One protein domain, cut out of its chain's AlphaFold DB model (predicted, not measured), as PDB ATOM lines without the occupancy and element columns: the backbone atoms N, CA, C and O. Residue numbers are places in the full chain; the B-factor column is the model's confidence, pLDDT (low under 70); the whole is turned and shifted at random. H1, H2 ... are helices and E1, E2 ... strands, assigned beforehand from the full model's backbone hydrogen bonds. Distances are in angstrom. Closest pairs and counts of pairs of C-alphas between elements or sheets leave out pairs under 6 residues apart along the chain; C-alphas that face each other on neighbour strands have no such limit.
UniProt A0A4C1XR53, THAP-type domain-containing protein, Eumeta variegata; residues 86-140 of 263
ATOM      1  N   HIS A  86      54.238  19.267-142.240       95.25
ATOM      2  CA  HIS A  86      54.923  19.880-143.372       95.25
ATOM      3  C   HIS A  86      54.816  18.995-144.608       95.25
ATOM      4  O   HIS A  86      54.956  17.772-144.537       95.25
ATOM      5  N   VAL A  87      54.561  19.617-145.755       96.56
ATOM      6  CA  VAL A  87      54.571  18.941-147.057       96.56
ATOM      7  C   VAL A  87      56.019  18.745-147.501       96.56
ATOM      8  O   VAL A  87      56.865  19.605-147.255       96.56
ATOM      9  N   PHE A  88      56.300  17.631-148.175       97.44
ATOM     10  CA  PHE A  88      57.594  17.432-148.821       97.44
ATOM     11  C   PHE A  88      57.862  18.516-149.887       97.44
ATOM     12  O   PHE A  88      56.918  19.027-150.499       97.44
ATOM     13  N   PRO A  89      59.134  18.867-150.155       97.75
ATOM     14  CA  PRO A  89      59.496  19.708-151.294       97.75
ATOM     15  C   PRO A  89      58.981  19.112-152.612       97.75
ATOM     16  O   PRO A  89      58.893  17.898-152.750       97.75
ATOM     17  N   ASN A  90      58.636  19.945-153.595       97.75
ATOM     18  CA  ASN A  90      58.220  19.430-154.901       97.75
ATOM     19  C   ASN A  90      59.423  18.752-155.596       97.75
ATOM     20  O   ASN A  90      60.416  19.446-155.825       97.75
ATOM     21  N   PRO A  91      59.347  17.455-155.958       98.00
ATOM     22  CA  PRO A  91      60.469  16.719-156.542       98.00
ATOM     23  C   PRO A  91      60.877  17.219-157.935       98.00
ATOM     24  O   PRO A  91      62.034  17.069-158.305       98.00
ATOM     25  N   GLU A  92      59.978  17.850-158.696       97.81
ATOM     26  CA  GLU A  92      60.298  18.413-160.018       97.81
ATOM     27  C   GLU A  92      61.016  19.764-159.905       97.81
ATOM     28  O   GLU A  92      61.885  20.081-160.712       97.81
ATOM     29  N   ARG A  93      60.666  20.574-158.894       97.88
ATOM     30  CA  ARG A  93      61.261  21.909-158.691       97.88
ATOM     31  C   ARG A  93      62.505  21.891-157.807       97.88
ATOM     32  O   ARG A  93      63.390  22.717-157.993       97.88
ATOM     33  N   PHE A  94      62.551  20.992-156.826       97.38
ATOM     34  CA  PHE A  94      63.606  20.910-155.812       97.38
ATOM     35  C   PHE A  94      64.026  19.446-155.568       97.38
ATOM     36  O   PHE A  94      63.879  18.950-154.445       97.38
ATOM     37  N   PRO A  95      64.537  18.741-156.598       97.25
ATOM     38  CA  PRO A  95      64.843  17.309-156.521       97.25
ATOM     39  C   PRO A  95      65.881  16.980-155.443       97.25
ATOM     40  O   PRO A  95      65.722  16.007-154.709       97.25
ATOM     41  N   GLU A  96      66.908  17.817-155.292       97.19
ATOM     42  CA  GLU A  96      67.973  17.625-154.300       97.19
ATOM     43  C   GLU A  96      67.425  17.705-152.869       97.19
ATOM     44  O   GLU A  96      67.580  16.776-152.078       97.19
ATOM     45  N   LYS A  97      66.683  18.774-152.548       96.88
ATOM     46  CA  LYS A  97      66.082  18.944-151.218       96.88
ATOM     47  C   LYS A  97      65.089  17.825-150.901       96.88
ATOM     48  O   LYS A  97      65.050  17.346-149.770       96.88
ATOM     49  N   PHE A  98      64.291  17.416-151.888       97.69
ATOM     50  CA  PHE A  98      63.372  16.289-151.743       97.69
ATOM     51  C   PHE A  98      64.125  14.990-151.426       97.69
ATOM     52  O   PHE A  98      63.768  14.299-150.474       97.69
ATOM     53  N   THR A  99      65.191  14.698-152.172       97.12
ATOM     54  CA  THR A  99      66.028  13.508-151.962       97.12
ATOM     55  C   THR A  99      66.658  13.516-150.574       97.12
ATOM     56  O   THR A  99      66.556  12.520-149.865       97.12
ATOM     57  N   ASN A 100      67.192  14.658-150.131       96.81
ATOM     58  CA  ASN A 100      67.760  14.802-148.789       96.81
ATOM     59  C   ASN A 100      66.717  14.545-147.693       96.81
ATOM     60  O   ASN A 100      67.018  13.889-146.702       96.81
ATOM     61  N   TRP A 101      65.474  15.012-147.869       97.31
ATOM     62  CA  TRP A 101      64.390  14.729-146.919       97.31
ATOM     63  C   TRP A 101      64.032  13.244-146.875       97.31
ATOM     64  O   TRP A 101      63.864  12.690-145.793       97.31
ATOM     65  N   VAL A 102      63.909  12.603-148.038       96.56
ATOM     66  CA  VAL A 102      63.584  11.173-148.128       96.56
ATOM     67  C   VAL A 102      64.703  10.318-147.534       96.56
ATOM     68  O   VAL A 102      64.411   9.391-146.787       96.56
ATOM     69  N   GLN A 103      65.967  10.645-147.809       96.00
ATOM     70  CA  GLN A 103      67.122   9.930-147.265       96.00
ATOM     71  C   GLN A 103      67.268  10.116-145.755       96.00
ATOM     72  O   GLN A 103      67.516   9.140-145.056       96.00
ATOM     73  N   ALA A 104      67.084  11.340-145.252       95.00
ATOM     74  CA  ALA A 104      67.219  11.625-143.827       95.00
ATOM     75  C   ALA A 104      66.130  10.955-142.977       95.00
ATOM     76  O   ALA A 104      66.379  10.611-141.828       95.00
ATOM     77  N   ILE A 105      64.931  10.748-143.532       94.44
ATOM     78  CA  ILE A 105      63.878   9.974-142.856       94.44
ATOM     79  C   ILE A 105      64.094   8.468-143.069       94.44
ATOM     80  O   ILE A 105      63.914   7.677-142.147       94.44
ATOM     81  N   GLY A 106      64.474   8.068-144.285       92.81
ATOM     82  CA  GLY A 106      64.752   6.685-144.652       92.81
ATOM     83  C   GLY A 106      63.517   5.776-144.667       92.81
ATOM     84  O   GLY A 106      62.379   6.205-144.878       92.81
ATOM     85  N   GLY A 107      63.764   4.478-144.476       91.00
ATOM     86  CA  GLY A 107      62.730   3.445-144.391       91.00
ATOM     87  C   GLY A 107      61.962   3.223-145.697       91.00
ATOM     88  O   GLY A 107      62.523   3.256-146.792       91.00
ATOM     89  N   GLU A 108      60.653   2.996-145.577       90.94
ATOM     90  CA  GLU A 108      59.763   2.667-146.700       90.94
ATOM     91  C   GLU A 108      59.678   3.786-147.755       90.94
ATOM     92  O   GLU A 108      59.433   3.514-148.930       90.94
ATOM     93  N   LEU A 109      59.954   5.041-147.377       93.44
ATOM     94  CA  LEU A 109      59.915   6.188-148.292       93.44
ATOM     95  C   LEU A 109      60.865   6.038-149.485       93.44
ATOM     96  O   LEU A 109      60.561   6.556-150.555       93.44
ATOM     97  N   LEU A 110      61.976   5.314-149.316       94.62
ATOM     98  CA  LEU A 110      62.944   5.053-150.385       94.62
ATOM     99  C   LEU A 110      62.385   4.131-151.477       94.62
ATOM    100  O   LEU A 110      62.830   4.196-152.620       94.62
ATOM    101  N   SER A 111      61.411   3.286-151.134       96.00
ATOM    102  CA  SER A 111      60.766   2.365-152.078       96.00
ATOM    103  C   SER A 111      59.590   2.997-152.832       96.00
ATOM    104  O   SER A 111      59.138   2.463-153.846       96.00
ATOM    105  N   LEU A 112      59.089   4.139-152.352       96.44
ATOM    106  CA  LEU A 112      57.912   4.799-152.901       96.44
ATOM    107  C   LEU A 112      58.281   5.772-154.031       96.44
ATOM    108  O   LEU A 112      59.294   6.470-153.957       96.44
ATOM    109  N   PRO A 113      57.429   5.911-155.063       97.75
ATOM    110  CA  PRO A 113      57.673   6.873-156.127       97.75
ATOM    111  C   PRO A 113      57.557   8.311-155.603       97.75
ATOM    112  O   PRO A 113      56.637   8.654-154.851       97.75
ATOM    113  N   SER A 114      58.453   9.193-156.053       98.00
ATOM    114  CA  SER A 114      58.569  10.570-155.550       98.00
ATOM    115  C   SER A 114      57.270  11.378-155.675       98.00
ATOM    116  O   SER A 114      56.927  12.159-154.786       98.00
ATOM    117  N   SER A 115      56.504  11.150-156.746       96.69
ATOM    118  CA  SER A 115      55.205  11.797-156.977       96.69
ATOM    119  C   SER A 115      54.150  11.399-155.939       96.69
ATOM    120  O   SER A 115      53.320  12.228-155.556       96.69
ATOM    121  N   TYR A 116      54.194  10.157-155.454       97.19
ATOM    122  CA  TYR A 116      53.308   9.658-154.407       97.19
ATOM    123  C   TYR A 116      53.687  10.243-153.047       97.19
ATOM    124  O   TYR A 116      52.820  10.747-152.334       97.19
ATOM    125  N   VAL A 117      54.981  10.242-152.718       97.31
ATOM    126  CA  VAL A 117      55.495  10.812-151.464       97.31
ATOM    127  C   VAL A 117      55.120  12.291-151.353       97.31
ATOM    128  O   VAL A 117      54.534  12.699-150.353       97.31
ATOM    129  N   TYR A 118      55.355  13.082-152.402       97.19
ATOM    130  CA  TYR A 118      55.012  14.507-152.412       97.19
ATOM    131  C   TYR A 118      53.520  14.772-152.145       97.19
ATOM    132  O   TYR A 118      53.170  15.651-151.354       97.19
ATOM    133  N   LYS A 119      52.623  13.995-152.766       96.50
ATOM    134  CA  LYS A 119      51.170  14.191-152.632       96.50
ATOM    135  C   LYS A 119      50.639  13.706-151.283       96.50
ATOM    136  O   LYS A 119      49.898  14.443-150.626       96.50
ATOM    137  N   ASN A 120      51.067  12.523-150.845       96.25
ATOM    138  CA  ASN A 120      50.390  11.763-149.789       96.25
ATOM    139  C   ASN A 120      51.143  11.710-148.455       96.25
ATOM    140  O   ASN A 120      50.567  11.301-147.451       96.25
ATOM    141  N   ARG A 121      52.423  12.099-148.409       95.56
ATOM    142  CA  ARG A 121      53.223  12.047-147.176       95.56
ATOM    143  C   ARG A 121      53.412  13.438-146.590       95.56
ATOM    144  O   ARG A 121      53.470  14.445-147.304       95.56
ATOM    145  N   ARG A 122      53.481  13.497-145.264       94.94
ATOM    146  CA  ARG A 122      53.741  14.714-144.490       94.94
ATOM    147  C   ARG A 122      54.772  14.408-143.414       94.94
ATOM    148  O   ARG A 122      54.801  13.299-142.892       94.94
ATOM    149  N   VAL A 123      55.583  15.402-143.078       94.44
ATOM    150  CA  VAL A 123      56.596  15.314-142.023       94.44
ATOM    151  C   VAL A 123      56.142  16.180-140.862       94.44
ATOM    152  O   VAL A 123      55.868  17.367-141.038       94.44
ATOM    153  N   CYS A 124      56.031  15.608-139.667       93.06
ATOM    154  CA  CYS A 124      55.647  16.400-138.508       93.06
ATOM    155  C   CYS A 124      56.764  17.367-138.088       93.06
ATOM    156  O   CYS A 124      57.950  17.130-138.312       93.06
ATOM    157  N   HIS A 125      56.374  18.461-137.439       91.44
ATOM    158  CA  HIS A 125      57.289  19.498-136.967       91.44
ATOM    159  C   HIS A 125      58.407  18.975-136.047       91.44
ATOM    160  O   HIS A 125      59.491  19.544-136.029       91.44
ATOM    161  N   ARG A 126      58.168  17.865-135.334       91.88
ATOM    162  CA  ARG A 126      59.122  17.245-134.399       91.88
ATOM    163  C   ARG A 126      60.345  16.613-135.070       91.88
ATOM    164  O   ARG A 126      61.321  16.357-134.383       91.88
ATOM    165  N   HIS A 127      60.320  16.387-136.384       94.69
ATOM    166  CA  HIS A 127      61.492  15.875-137.109       94.69
ATOM    167  C   HIS A 127      62.558  16.941-137.380       94.69
ATOM    168  O   HIS A 127      63.648  16.618-137.848       94.69
ATOM    169  N   PHE A 128      62.260  18.212-137.113       95.38
ATOM    170  CA  PHE A 128      63.163  19.318-137.388       95.38
ATOM    171  C   PHE A 128      63.750  19.853-136.087       95.38
ATOM    172  O   PHE A 128      63.028  20.116-135.126       95.38
ATOM    173  N   GLU A 129      65.066  20.062-136.068       94.62
ATOM    174  CA  GLU A 129      65.706  20.823-134.996       94.62
ATOM    175  C   GLU A 129      65.122  22.232-134.890       94.62
ATOM    176  O   GLU A 129      64.805  22.870-135.897       94.62
ATOM    177  N   LYS A 130      65.091  22.766-133.663       93.62
ATOM    178  CA  LYS A 130      64.571  24.108-133.368       93.62
ATOM    179  C   LYS A 130      65.219  25.207-134.220       93.62
ATOM    180  O   LYS A 130      64.536  26.149-134.603       93.62
ATOM    181  N   LYS A 131      66.495  25.052-134.599       95.25
ATOM    182  CA  LYS A 131      67.222  26.000-135.466       95.25
ATOM    183  C   LYS A 131      66.634  26.132-136.876       95.25
ATOM    184  O   LYS A 131      66.806  27.162-137.520       95.25
ATOM    185  N   PHE A 132      65.950  25.097-137.366       95.50
ATOM    186  CA  PHE A 132      65.306  25.104-138.680       95.50
ATOM    187  C   PHE A 132      63.875  25.652-138.640       95.50
ATOM    188  O   PHE A 132      63.224  25.776-139.684       95.50
ATOM    189  N   LEU A 133      63.379  25.978-137.446       93.06
ATOM    190  CA  LEU A 133      62.040  26.493-137.231       93.06
ATOM    191  C   LEU A 133      62.085  28.022-137.235       93.06
ATOM    192  O   LEU A 133      62.747  28.656-136.419       93.06
ATOM    193  N   ALA A 134      61.360  28.619-138.170       92.62
ATOM    194  CA  ALA A 134      61.125  30.049-138.233       92.62
ATOM    195  C   ALA A 134      59.855  30.432-137.456       92.62
ATOM    196  O   ALA A 134      59.051  29.590-137.038       92.62
ATOM    197  N   ARG A 135      59.633  31.744-137.315       90.62
ATOM    198  CA  ARG A 135      58.414  32.300-136.717       90.62
ATOM    199  C   ARG A 135      57.161  31.724-137.395       90.62
ATOM    200  O   ARG A 135      57.136  31.527-138.611       90.62
ATOM    201  N   PHE A 136      56.109  31.505-136.606       88.12
ATOM    202  CA  PHE A 136      54.830  30.929-137.053       88.12
ATOM    203  C   PHE A 136      54.923  29.478-137.553       88.12
ATOM    204  O   PHE A 136      54.206  29.099-138.478       88.12
ATOM    205  N   ASN A 137      55.797  28.665-136.949       87.19
ATOM    206  CA  ASN A 137      55.951  27.236-137.246       87.19
ATOM    207  C   ASN A 137      56.292  26.938-138.715       87.19
ATOM    208  O   ASN A 137      55.985  25.857-139.215       87.19
ATOM    209  N   ARG A 138      56.908  27.892-139.424       93.62
ATOM    210  CA  ARG A 138      57.391  27.700-140.799       93.62
ATOM    211  C   ARG A 138      58.795  27.114-140.770       93.62
ATOM    212  O   ARG A 138      59.552  27.382-139.848       93.62
ATOM    213  N   LEU A 139      59.160  26.346-141.788       95.88
ATOM    214  CA  LEU A 139      60.528  25.859-141.943       95.88
ATOM    215  C   LEU A 139      61.368  26.860-142.734       95.88
ATOM    216  O   LEU A 139      60.875  27.477-143.684       95.88
ATOM    217  N   VAL A 140      62.641  27.000-142.366       95.75
ATOM    218  CA  VAL A 140      63.613  27.747-143.177       95.75
ATOM    219  C   VAL A 140      63.848  27.058-144.526       95.75
ATOM    220  O   VAL A 140      63.587  25.864-144.709       95.75
TER     221      VAL A 140
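AT A GLANCE: This is residues 86 to 140 of the 263 residues of the protein "THAP-type domain-containing protein" of Eumeta variegata (UniProt A0A4C1XR53). Three helices gather at one end of the domain, with H1 along one side, H3 across from it and the short H2 at the turn between them; from H3 the short strand E1 leads away to a winding stretch with no named element, residues 125 to 140, at the other end. The first printed residues, 86 to 87, run beside E1 and are paired with it. The printed part has 55 residues, with three named helices and one named strand in the order H1, H2, H3, E1; under half of the residues are in named elements, and the class is mostly helix. The whole is compact, with a radius of gyration of the C-alphas of 11.3 A, and spans 32 by 23 by 18 A.

IN THESE COORDINATES: H1, the longest helix, holds residues 95 to 105 and is 15.5 A long, from C-alpha 95 at (64.843, 17.309, -156.521). H2 is residues 107 to 111, 8.0 A. H3 is residues 114 to 120, 10.1 A. E1 is residues 122 to 124, 6.5 A, ending with C-alpha 124 at (55.647, 16.400, -138.508).

HOW THE PARTS SIT: H1 and H2 only just touch, with 3 pairs of C-alphas within 8 A, and touch only at the corner by their link; the closest C-alphas are those of Val 102 and Leu 109, 6.2 A. H2 and H3 are close but not clearly touching, with the C-alphas of Leu 109 and Val 117 closest at 7.1 A. H1 and H3 are near each other, with 7 pairs of C-alphas within 10 A. H3 and E1 meet only through their link. E1 is apart from H1 and H2. E1 pairs with no named strand, but residues 86 to 87 pair antiparallel with its residues 122 to 123. In H1 and H3 every O i to N i+4 pair is within hydrogen-bond range; in H2 0 of 1 is, beside 2 of 2 O i to N i+3 pairs.

THE WHOLE: The two C-alphas farthest apart, those of Ser 111 and Arg 135, are 33.7 A apart. In residues 125 to 140, residues 133 to 134 pair antiparallel with 138 to 139. The links H1 to H2, H2 to H3 and H3 to E1 are tight. The printed part has no cut, its mean pLDDT is 95.2, and no printed residue is under 70.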